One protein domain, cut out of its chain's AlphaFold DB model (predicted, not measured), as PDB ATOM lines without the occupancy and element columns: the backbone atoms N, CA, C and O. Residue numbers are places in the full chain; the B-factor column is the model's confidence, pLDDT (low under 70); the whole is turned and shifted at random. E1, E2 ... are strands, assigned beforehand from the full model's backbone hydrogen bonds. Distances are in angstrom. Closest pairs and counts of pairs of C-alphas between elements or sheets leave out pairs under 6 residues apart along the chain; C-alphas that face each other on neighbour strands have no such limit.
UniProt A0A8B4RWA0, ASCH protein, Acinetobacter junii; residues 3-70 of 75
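AT A GLANCE: This is residues 3 to 70 of the 75 residues of the protein "ASCH protein" of Acinetobacter junii (UniProt A0A8B4RWA0). A long ribbon of two antiparallel strands, E1 and E2, arches over like a horseshoe, with the looped link of residues 32 to 49 at one end and residues 3 to 14 at the other. The printed part has 68 residues, no named helix and two strands, E1 then E2, and is all strand by class. It is loose, with a radius of gyration of the C-alphas of 14.5 A, and spans 37 by 30 by 19 A.

IN THESE COORDINATES: Find C-alpha 15 at (82.663, 171.459, 157.641); from there E1, residues 15 to 31, runs 28.9 A, bending by 114 degrees at residue 18. E2, residues 50 to 69, bends by 147 degrees at residue 65 and ends 20.4 A from its start, at C-alpha 69, (87.599, 171.669, 157.336).

HOW THE PARTS SIT: E1 and E2 form a hairpin, antiparallel at 162 degrees. Look at N 18 and O 66, 2.8 A apart, and N 53 and O 28, 2.9 A apart, both within hydrogen-bond range. Residues 3 to 4 pair antiparallel with residues 19 to 20 of E1.

THE WHOLE: The C-alphas of Asp 47 and Gln 62, the two farthest apart, are 37.8 A apart. The link from E1 to E2 is long, 18 residues. The printed part has no cut, and no printed residue is under 70 in pLDDT.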
ATOM      1  N   VAL A   3      92.761 163.613 157.077       96.50
ATOM      2  CA  VAL A   3      91.334 163.483 157.369       96.50
ATOM      3  C   VAL A   3      90.638 163.094 156.077       96.50
ATOM      4  O   VAL A   3      90.820 163.756 155.061       96.50
ATOM      5  N   GLU A   4      89.894 161.995 156.117       95.38
ATOM      6  CA  GLU A   4      89.132 161.473 154.989       95.38
ATOM      7  C   GLU A   4      87.693 161.987 155.075       95.38
ATOM      8  O   GLU A   4      86.970 161.680 156.027       95.38
ATOM      9  N   ASN A   5      87.306 162.790 154.086       93.88
ATOM     10  CA  ASN A   5      85.977 163.367 153.920       93.88
ATOM     11  C   ASN A   5      85.202 162.668 152.797       93.88
ATOM     12  O   ASN A   5      85.792 162.188 151.831       93.88
ATOM     13  N   THR A   6      83.874 162.623 152.918       94.06
ATOM     14  CA  THR A   6      83.009 161.985 151.907       94.06
ATOM     15  C   THR A   6      82.655 162.973 150.801       94.06
ATOM     16  O   THR A   6      82.527 162.588 149.638       94.06
ATOM     17  N   HIS A   7      82.527 164.257 151.147       95.62
ATOM     18  CA  HIS A   7      82.139 165.313 150.216       95.62
ATOM     19  C   HIS A   7      83.220 166.384 150.097       95.62
ATOM     20  O   HIS A   7      83.845 166.771 151.083       95.62
ATOM     21  N   PHE A   8      83.424 166.913 148.889       94.75
ATOM     22  CA  PHE A   8      84.353 168.021 148.669       94.75
ATOM     23  C   PHE A   8      83.917 169.285 149.426       94.75
ATOM     24  O   PHE A   8      82.824 169.804 149.203       94.75
ATOM     25  N   LEU A   9      84.814 169.814 150.262       96.12
ATOM     26  CA  LEU A   9      84.636 171.084 150.972       96.12
ATOM     27  C   LEU A   9      85.111 172.235 150.072       96.12
ATOM     28  O   LEU A   9      86.302 172.557 150.006       96.12
ATOM     29  N   ASN A  10      84.183 172.831 149.328       96.19
ATOM     30  CA  ASN A  10      84.490 173.768 148.244       96.19
ATOM     31  C   ASN A  10      84.496 175.232 148.679       96.19
ATOM     32  O   ASN A  10      85.094 176.064 147.993       96.19
ATOM     33  N   ASN A  11      83.880 175.566 149.812       96.62
ATOM     34  CA  ASN A  11      83.720 176.930 150.302       96.62
ATOM     35  C   ASN A  11      84.459 177.145 151.624       96.62
ATOM     36  O   ASN A  11      84.867 176.215 152.319       96.62
ATOM     37  N   HIS A  12      84.748 178.407 151.931       94.12
ATOM     38  CA  HIS A  12      85.294 178.745 153.239       94.12
ATOM     39  C   HIS A  12      84.214 178.537 154.307       94.12
ATOM     40  O   HIS A  12      83.092 178.996 154.124       94.12
ATOM     41  N   GLY A  13      84.568 177.868 155.404       94.31
ATOM     42  CA  GLY A  13      83.623 177.521 156.467       94.31
ATOM     43  C   GLY A  13      82.857 176.216 156.241       94.31
ATOM     44  O   GLY A  13      82.108 175.831 157.129       94.31
ATOM     45  N   ASP A  14      83.059 175.524 155.112       96.50
ATOM     46  CA  ASP A  14      82.524 174.172 154.928       96.50
ATOM     47  C   ASP A  14      83.155 173.217 155.956       96.50
ATOM     48  O   ASP A  14      84.384 173.175 156.112       96.50
ATOM     49  N   GLU A  15      82.299 172.447 156.628       96.44
ATOM     50  CA  GLU A  15      82.663 171.459 157.641       96.44
ATOM     51  C   GLU A  15      81.879 170.155 157.433       96.44
ATOM     52  O   GLU A  15      80.718 170.175 157.026       96.44
ATOM     53  N   GLU A  16      82.503 169.015 157.731       96.62
ATOM     54  CA  GLU A  16      81.866 167.692 157.674       96.62
ATOM     55  C   GLU A  16      82.363 166.814 158.833       96.62
ATOM     56  O   GLU A  16      83.533 166.882 159.212       96.62
ATOM     57  N   MET A  17      81.487 165.981 159.409       96.75
ATOM     58  CA  MET A  17      81.916 164.951 160.358       96.75
ATOM     59  C   MET A  17      82.598 163.803 159.607       96.75
ATOM     60  O   MET A  17      81.983 163.133 158.778       96.75
ATOM     61  N   CYS A  18      83.870 163.574 159.912       95.69
ATOM     62  CA  CYS A  18      84.770 162.731 159.137       95.69
ATOM     63  C   CYS A  18      85.678 161.895 160.041       95.69
ATOM     64  O   CYS A  18      85.509 161.838 161.262       95.69
ATOM     65  N   LYS A  19      86.657 161.220 159.431       96.50
ATOM     66  CA  LYS A  19      87.607 160.366 160.141       96.50
ATOM     67  C   LYS A  19      89.039 160.802 159.878       96.50
ATOM     68  O   LYS A  19      89.463 160.934 158.734       96.50
ATOM     69  N   VAL A  20      89.820 160.960 160.938       97.31
ATOM     70  CA  VAL A  20      91.279 160.962 160.833       97.31
ATOM     71  C   VAL A  20      91.730 159.536 160.537       97.31
ATOM     72  O   VAL A  20      91.403 158.621 161.293       97.31
ATOM     73  N   VAL A  21      92.513 159.354 159.475       97.81
ATOM     74  CA  VAL A  21      92.931 158.023 158.998       97.81
ATOM     75  C   VAL A  21      94.438 157.790 159.051       97.81
ATOM     76  O   VAL A  21      94.870 156.644 159.145       97.81
ATOM     77  N   ALA A  22      95.260 158.844 159.035       97.88
ATOM     78  CA  ALA A  22      96.714 158.686 159.063       97.88
ATOM     79  C   ALA A  22      97.452 159.885 159.668       97.88
ATOM     80  O   ALA A  22      97.002 161.035 159.619       97.88
ATOM     81  N   LEU A  23      98.647 159.614 160.184       97.44
ATOM     82  CA  LEU A  23      99.680 160.612 160.419       97.44
ATOM     83  C   LEU A  23     100.739 160.493 159.319       97.44
ATOM     84  O   LEU A  23     101.048 159.399 158.862       97.44
ATOM     85  N   ILE A  24     101.270 161.626 158.886       97.94
ATOM     86  CA  ILE A  24     102.256 161.723 157.813       97.94
ATOM     87  C   ILE A  24     103.268 162.800 158.173       97.94
ATOM     88  O   ILE A  24     102.916 163.733 158.904       97.94
ATOM     89  N   ASP A  25     104.477 162.681 157.636       98.31
ATOM     90  CA  ASP A  25     105.490 163.726 157.704       98.31
ATOM     91  C   ASP A  25     105.535 164.457 156.354       98.31
ATOM     92  O   ASP A  25     105.431 163.832 155.296       98.31
ATOM     93  N   ILE A  26     105.637 165.789 156.394       97.38
ATOM     94  CA  ILE A  26     105.924 166.602 155.206       97.38
ATOM     95  C   ILE A  26     107.429 166.815 155.178       97.38
ATOM     96  O   ILE A  26     107.971 167.484 156.057       97.38
ATOM     97  N   GLU A  27     108.092 166.226 154.193       97.69
ATOM     98  CA  GLU A  27     109.545 166.294 154.047       97.69
ATOM     99  C   GLU A  27     109.976 167.590 153.360       97.69
ATOM    100  O   GLU A  27     110.867 168.292 153.838       97.69
ATOM    101  N   SER A  28     109.301 167.947 152.269       97.62
ATOM    102  CA  SER A  28     109.540 169.187 151.539       97.62
ATOM    103  C   SER A  28     108.289 169.659 150.805       97.62
ATOM    104  O   SER A  28     107.339 168.905 150.577       97.62
ATOM    105  N   VAL A  29     108.308 170.935 150.424       97.44
ATOM    106  CA  VAL A  29     107.338 171.536 149.510       97.44
ATOM    107  C   VAL A  29     108.120 172.316 148.461       97.44
ATOM    108  O   VAL A  29     108.945 173.162 148.811       97.44
ATOM    109  N   HIS A  30     107.875 172.039 147.184       97.19
ATOM    110  CA  HIS A  30     108.581 172.673 146.067       97.19
ATOM    111  C   HIS A  30     107.647 172.872 144.866       97.19
ATOM    112  O   HIS A  30     106.575 172.264 144.831       97.19
ATOM    113  N   PRO A  31     107.989 173.756 143.906       97.50
ATOM    114  CA  PRO A  31     107.213 173.897 142.678       97.50
ATOM    115  C   PRO A  31     107.050 172.541 141.998       97.50
ATOM    116  O   PRO A  31     108.033 171.827 141.819       97.50
ATOM    117  N   TRP A  32     105.820 172.184 141.647       96.81
ATOM    118  CA  TRP A  32     105.538 170.892 141.036       96.81
ATOM    119  C   TRP A  32     106.172 170.817 139.651       96.81
ATOM    120  O   TRP A  32     106.029 171.748 138.856       96.81
ATOM    121  N   LEU A  33     106.852 169.715 139.344       96.00
ATOM    122  CA  LEU A  33     107.508 169.496 138.058       96.00
ATOM    123  C   LEU A  33     106.745 168.456 137.228       96.00
ATOM    124  O   LEU A  33     106.286 167.447 137.754       96.00
ATOM    125  N   ALA A  34     106.680 168.643 135.905       95.62
ATOM    126  CA  ALA A  34     105.969 167.726 135.000       95.62
ATOM    127  C   ALA A  34     106.483 166.273 135.058       95.62
ATOM    128  O   ALA A  34     105.735 165.331 134.827       95.62
ATOM    129  N   GLN A  35     107.755 166.074 135.414       96.25
ATOM    130  CA  GLN A  35     108.352 164.745 135.591       96.25
ATOM    131  C   GLN A  35     107.866 164.003 136.852       96.25
ATOM    132  O   GLN A  35     108.169 162.828 137.024       96.25
ATOM    133  N   GLU A  36     107.139 164.676 137.748       95.81
ATOM    134  CA  GLU A  36     106.656 164.114 139.013       95.81
ATOM    135  C   GLU A  36     105.213 163.593 138.924       95.81
ATOM    136  O   GLU A  36     104.679 163.155 139.939       95.81
ATOM    137  N   ILE A  37     104.574 163.624 137.745       95.62
ATOM    138  CA  ILE A  37     103.186 163.158 137.544       95.62
ATOM    139  C   ILE A  37     103.010 161.722 138.055       95.62
ATOM    140  O   ILE A  37     102.138 161.473 138.887       95.62
ATOM    141  N   ASP A  38     103.881 160.808 137.619       94.50
ATOM    142  CA  ASP A  38     103.808 159.394 137.999       94.50
ATOM    143  C   ASP A  38     104.042 159.204 139.504       94.50
ATOM    144  O   ASP A  38     103.302 158.478 140.168       94.50
ATOM    145  N   ALA A  39     105.042 159.893 140.063       92.81
ATOM    146  CA  ALA A  39     105.371 159.814 141.487       92.81
ATOM    147  C   ALA A  39     104.252 160.374 142.381       92.81
ATOM    148  O   ALA A  39     104.039 159.884 143.488       92.81
ATOM    149  N   ALA A  40     103.527 161.384 141.896       93.44
ATOM    150  CA  ALA A  40     102.386 161.985 142.573       93.44
ATOM    151  C   ALA A  40     101.067 161.227 142.333       93.44
ATOM    152  O   ALA A  40     100.034 161.646 142.856       93.44
ATOM    153  N   CYS A  41     101.077 160.145 141.540       94.06
ATOM    154  CA  CYS A  41      99.871 159.456 141.073       94.06
ATOM    155  C   CYS A  41      98.843 160.423 140.444       94.06
ATOM    156  O   CYS A  41      97.633 160.251 140.610       94.06
ATOM    157  N   ALA A  42      99.322 161.467 139.765       93.19
ATOM    158  CA  ALA A  42      98.496 162.487 139.129       93.19
ATOM    159  C   ALA A  42      98.190 162.122 137.669       93.19
ATOM    160  O   ALA A  42      98.862 161.290 137.065       93.19
ATOM    161  N   THR A  43      97.172 162.752 137.082       94.50
ATOM    162  CA  THR A  43      96.800 162.534 135.670       94.50
ATOM    163  C   THR A  43      97.325 163.608 134.722       94.50
ATOM    164  O   THR A  43      97.335 163.391 133.516       94.50
ATOM    165  N   ASP A  44      97.700 164.773 135.243       94.56
ATOM    166  CA  ASP A  44      98.189 165.914 134.466       94.56
ATOM    167  C   ASP A  44      99.095 166.780 135.346       94.56
ATOM    168  O   ASP A  44      99.120 166.569 136.556       94.56
ATOM    169  N   TRP A  45      99.806 167.746 134.763       95.56
ATOM    170  CA  TRP A  45     100.613 168.752 135.454       95.56
ATOM    171  C   TRP A  45     100.203 170.168 135.038       95.56
ATOM    172  O   TRP A  45      99.860 170.417 133.885       95.56
ATOM    173  N   ALA A  46     100.300 171.122 135.966       94.12
ATOM    174  CA  ALA A  46     100.087 172.535 135.674       94.12
ATOM    175  C   ALA A  46     101.083 173.431 136.419       94.12
ATOM    176  O   ALA A  46     101.412 173.194 137.585       94.12
ATOM    177  N   ASP A  47     101.516 174.499 135.747       95.25
ATOM    178  CA  ASP A  47     102.386 175.518 136.331       95.25
ATOM    179  C   ASP A  47     101.699 176.263 137.492       95.25
ATOM    180  O   ASP A  47     100.474 176.412 137.531       95.25
ATOM    181  N   GLY A  48     102.496 176.721 138.460       95.75
ATOM    182  CA  GLY A  48     102.021 177.440 139.649       95.75
ATOM    183  C   GLY A  48     101.522 176.554 140.800       95.75
ATOM    184  O   GLY A  48     101.206 177.071 141.874       95.75
ATOM    185  N   TYR A  49     101.483 175.232 140.617       95.50
ATOM    186  CA  TYR A  49     101.191 174.268 141.679       95.50
ATOM    187  C   TYR A  49     102.463 173.831 142.416       95.50
ATOM    188  O   TYR A  49     103.581 173.970 141.922       95.50
ATOM    189  N   PHE A  50     102.284 173.286 143.620       96.12
ATOM    190  CA  PHE A  50     103.371 172.798 144.468       96.12
ATOM    191  C   PHE A  50     103.210 171.305 144.740       96.12
ATOM    192  O   PHE A  50     102.113 170.850 145.070       96.12
ATOM    193  N   ALA A  51     104.316 170.572 144.670       96.25
ATOM    194  CA  ALA A  51     104.416 169.205 145.146       96.25
ATOM    195  C   ALA A  51     104.712 169.208 146.651       96.25
ATOM    196  O   ALA A  51     105.563 169.959 147.133       96.25
ATOM    197  N   TRP A  52     103.989 168.373 147.396       96.31
ATOM    198  CA  TRP A  52     104.195 168.156 148.827       96.31
ATOM    199  C   TRP A  52     104.731 166.743 149.005       96.31
ATOM    200  O   TRP A  52     104.003 165.774 148.786       96.31
ATOM    201  N   VAL A  53     106.003 166.623 149.378       96.75
ATOM    202  CA  VAL A  53     106.647 165.320 149.546       96.75
ATOM    203  C   VAL A  53     106.224 164.743 150.886       96.75
ATOM    204  O   VAL A  53     106.574 165.262 151.948       96.75
ATOM    205  N   ILE A  54     105.426 163.682 150.818       96.56
ATOM    206  CA  ILE A  54     104.910 162.969 151.980       96.56
ATOM    207  C   ILE A  54     105.802 161.763 152.252       96.56
ATOM    208  O   ILE A  54     106.002 160.920 151.377       96.56
ATOM    209  N   SER A  55     106.274 161.639 153.487       97.25
ATOM    210  CA  SER A  55     107.054 160.490 153.933       97.25
ATOM    211  C   SER A  55     106.523 159.927 155.250       97.25
ATOM    212  O   SER A  55     105.641 160.498 155.902       97.25
ATOM    213  N   ASN A  56     107.024 158.738 155.606       97.81
ATOM    214  CA  ASN A  56     106.721 158.057 156.866       97.81
ATOM    215  C   ASN A  56     105.204 157.971 157.143       97.81
ATOM    216  O   ASN A  56     104.712 158.398 158.186       97.81
ATOM    217  N   VAL A  57     104.439 157.454 156.178       97.12
ATOM    218  CA  VAL A  57     102.979 157.333 156.292       97.12
ATOM    219  C   VAL A  57     102.623 156.330 157.389       97.12
ATOM    220  O   VAL A  57     103.017 155.167 157.343       97.12
ATOM    221  N   ARG A  58     101.851 156.783 158.378       97.94
ATOM    222  CA  ARG A  58     101.431 156.014 159.555       97.94
ATOM    223  C   ARG A  58      99.902 155.932 159.600       97.94
ATOM    224  O   ARG A  58      99.267 156.811 160.193       97.94
ATOM    225  N   PRO A  59      99.290 154.903 158.984       97.94
ATOM    226  CA  PRO A  59      97.855 154.664 159.098       97.94
ATOM    227  C   PRO A  59      97.445 154.429 160.555       97.94
ATOM    228  O   PRO A  59      98.141 153.744 161.310       97.94
ATOM    229  N   LEU A  60      96.306 154.983 160.959       97.06
ATOM    230  CA  LEU A  60      95.738 154.741 162.280       97.06
ATOM    231  C   LEU A  60      95.037 153.380 162.300       97.06
ATOM    232  O   LEU A  60      94.221 153.078 161.434       97.06
ATOM    233  N   LYS A  61      95.321 152.560 163.323       96.50
ATOM    234  CA  LYS A  61      94.662 151.249 163.503       96.50
ATOM    235  C   LYS A  61      93.147 151.373 163.682       96.50
ATOM    236  O   LYS A  61      92.411 150.465 163.317       96.50
ATOM    237  N   GLN A  62      92.708 152.471 164.287       96.06
ATOM    238  CA  GLN A  62      91.308 152.830 164.451       96.06
ATOM    239  C   GLN A  62      91.164 154.301 164.052       96.06
ATOM    240  O   GLN A  62      91.888 155.133 164.610       96.06
ATOM    241  N   PRO A  63      90.290 154.628 163.088       94.44
ATOM    242  CA  PRO A  63      90.037 156.013 162.731       94.44
ATOM    243  C   PRO A  63      89.415 156.784 163.898       94.44
ATOM    244  O   PRO A  63      88.642 156.225 164.675       94.44
ATOM    245  N   ILE A  64      89.742 158.070 163.999       96.06
ATOM    246  CA  ILE A  64      89.248 158.962 165.059       96.06
ATOM    247  C   ILE A  64      88.249 159.934 164.436       96.06
ATOM    248  O   ILE A  64      88.551 160.520 163.397       96.06
ATOM    249  N   GLU A  65      87.078 160.112 165.047       96.25
ATOM    250  CA  GLU A  65      86.104 161.108 164.586       96.25
ATOM    251  C   GLU A  65      86.675 162.525 164.709       96.25
ATOM    252  O   GLU A  65      87.259 162.892 165.730       96.25
ATOM    253  N   ALA A  66      86.518 163.322 163.654       95.44
ATOM    254  CA  ALA A  66      86.953 164.710 163.624       95.44
ATOM    255  C   ALA A  66      86.117 165.529 162.642       95.44
ATOM    256  O   ALA A  66      85.601 165.009 161.655       95.44
ATOM    257  N   ILE A  67      86.054 166.839 162.877       96.31
ATOM    258  CA  ILE A  67      85.488 167.775 161.908       96.31
ATOM    259  C   ILE A  67      86.524 168.032 160.807       96.31
ATOM    260  O   ILE A  67      87.600 168.584 161.067       96.31
ATOM    261  N   ALA A  68      86.211 167.624 159.577       96.12
ATOM    262  CA  ALA A  68      86.942 168.032 158.387       96.12
ATOM    263  C   ALA A  68      86.658 169.503 158.086       96.12
ATOM    264  O   ALA A  68      85.509 169.934 158.140       96.12
ATOM    265  N   LYS A  69      87.702 170.267 157.759       95.81
ATOM    266  CA  LYS A  69      87.599 171.669 157.336       95.81
ATOM    267  C   LYS A  69      88.402 171.876 156.060       95.81
ATOM    268  O   LYS A  69      89.384 171.178 155.811       95.81
ATOM    269  N   ARG A  70      88.017 172.861 155.250       95.81
ATOM    270  CA  ARG A  70      88.740 173.191 154.013       95.81
ATOM    271  C   ARG A  70      90.171 173.690 154.300       95.81
ATOM    272  O   ARG A  70      90.360 174.575 155.133       95.81
TER     273      ARG A  70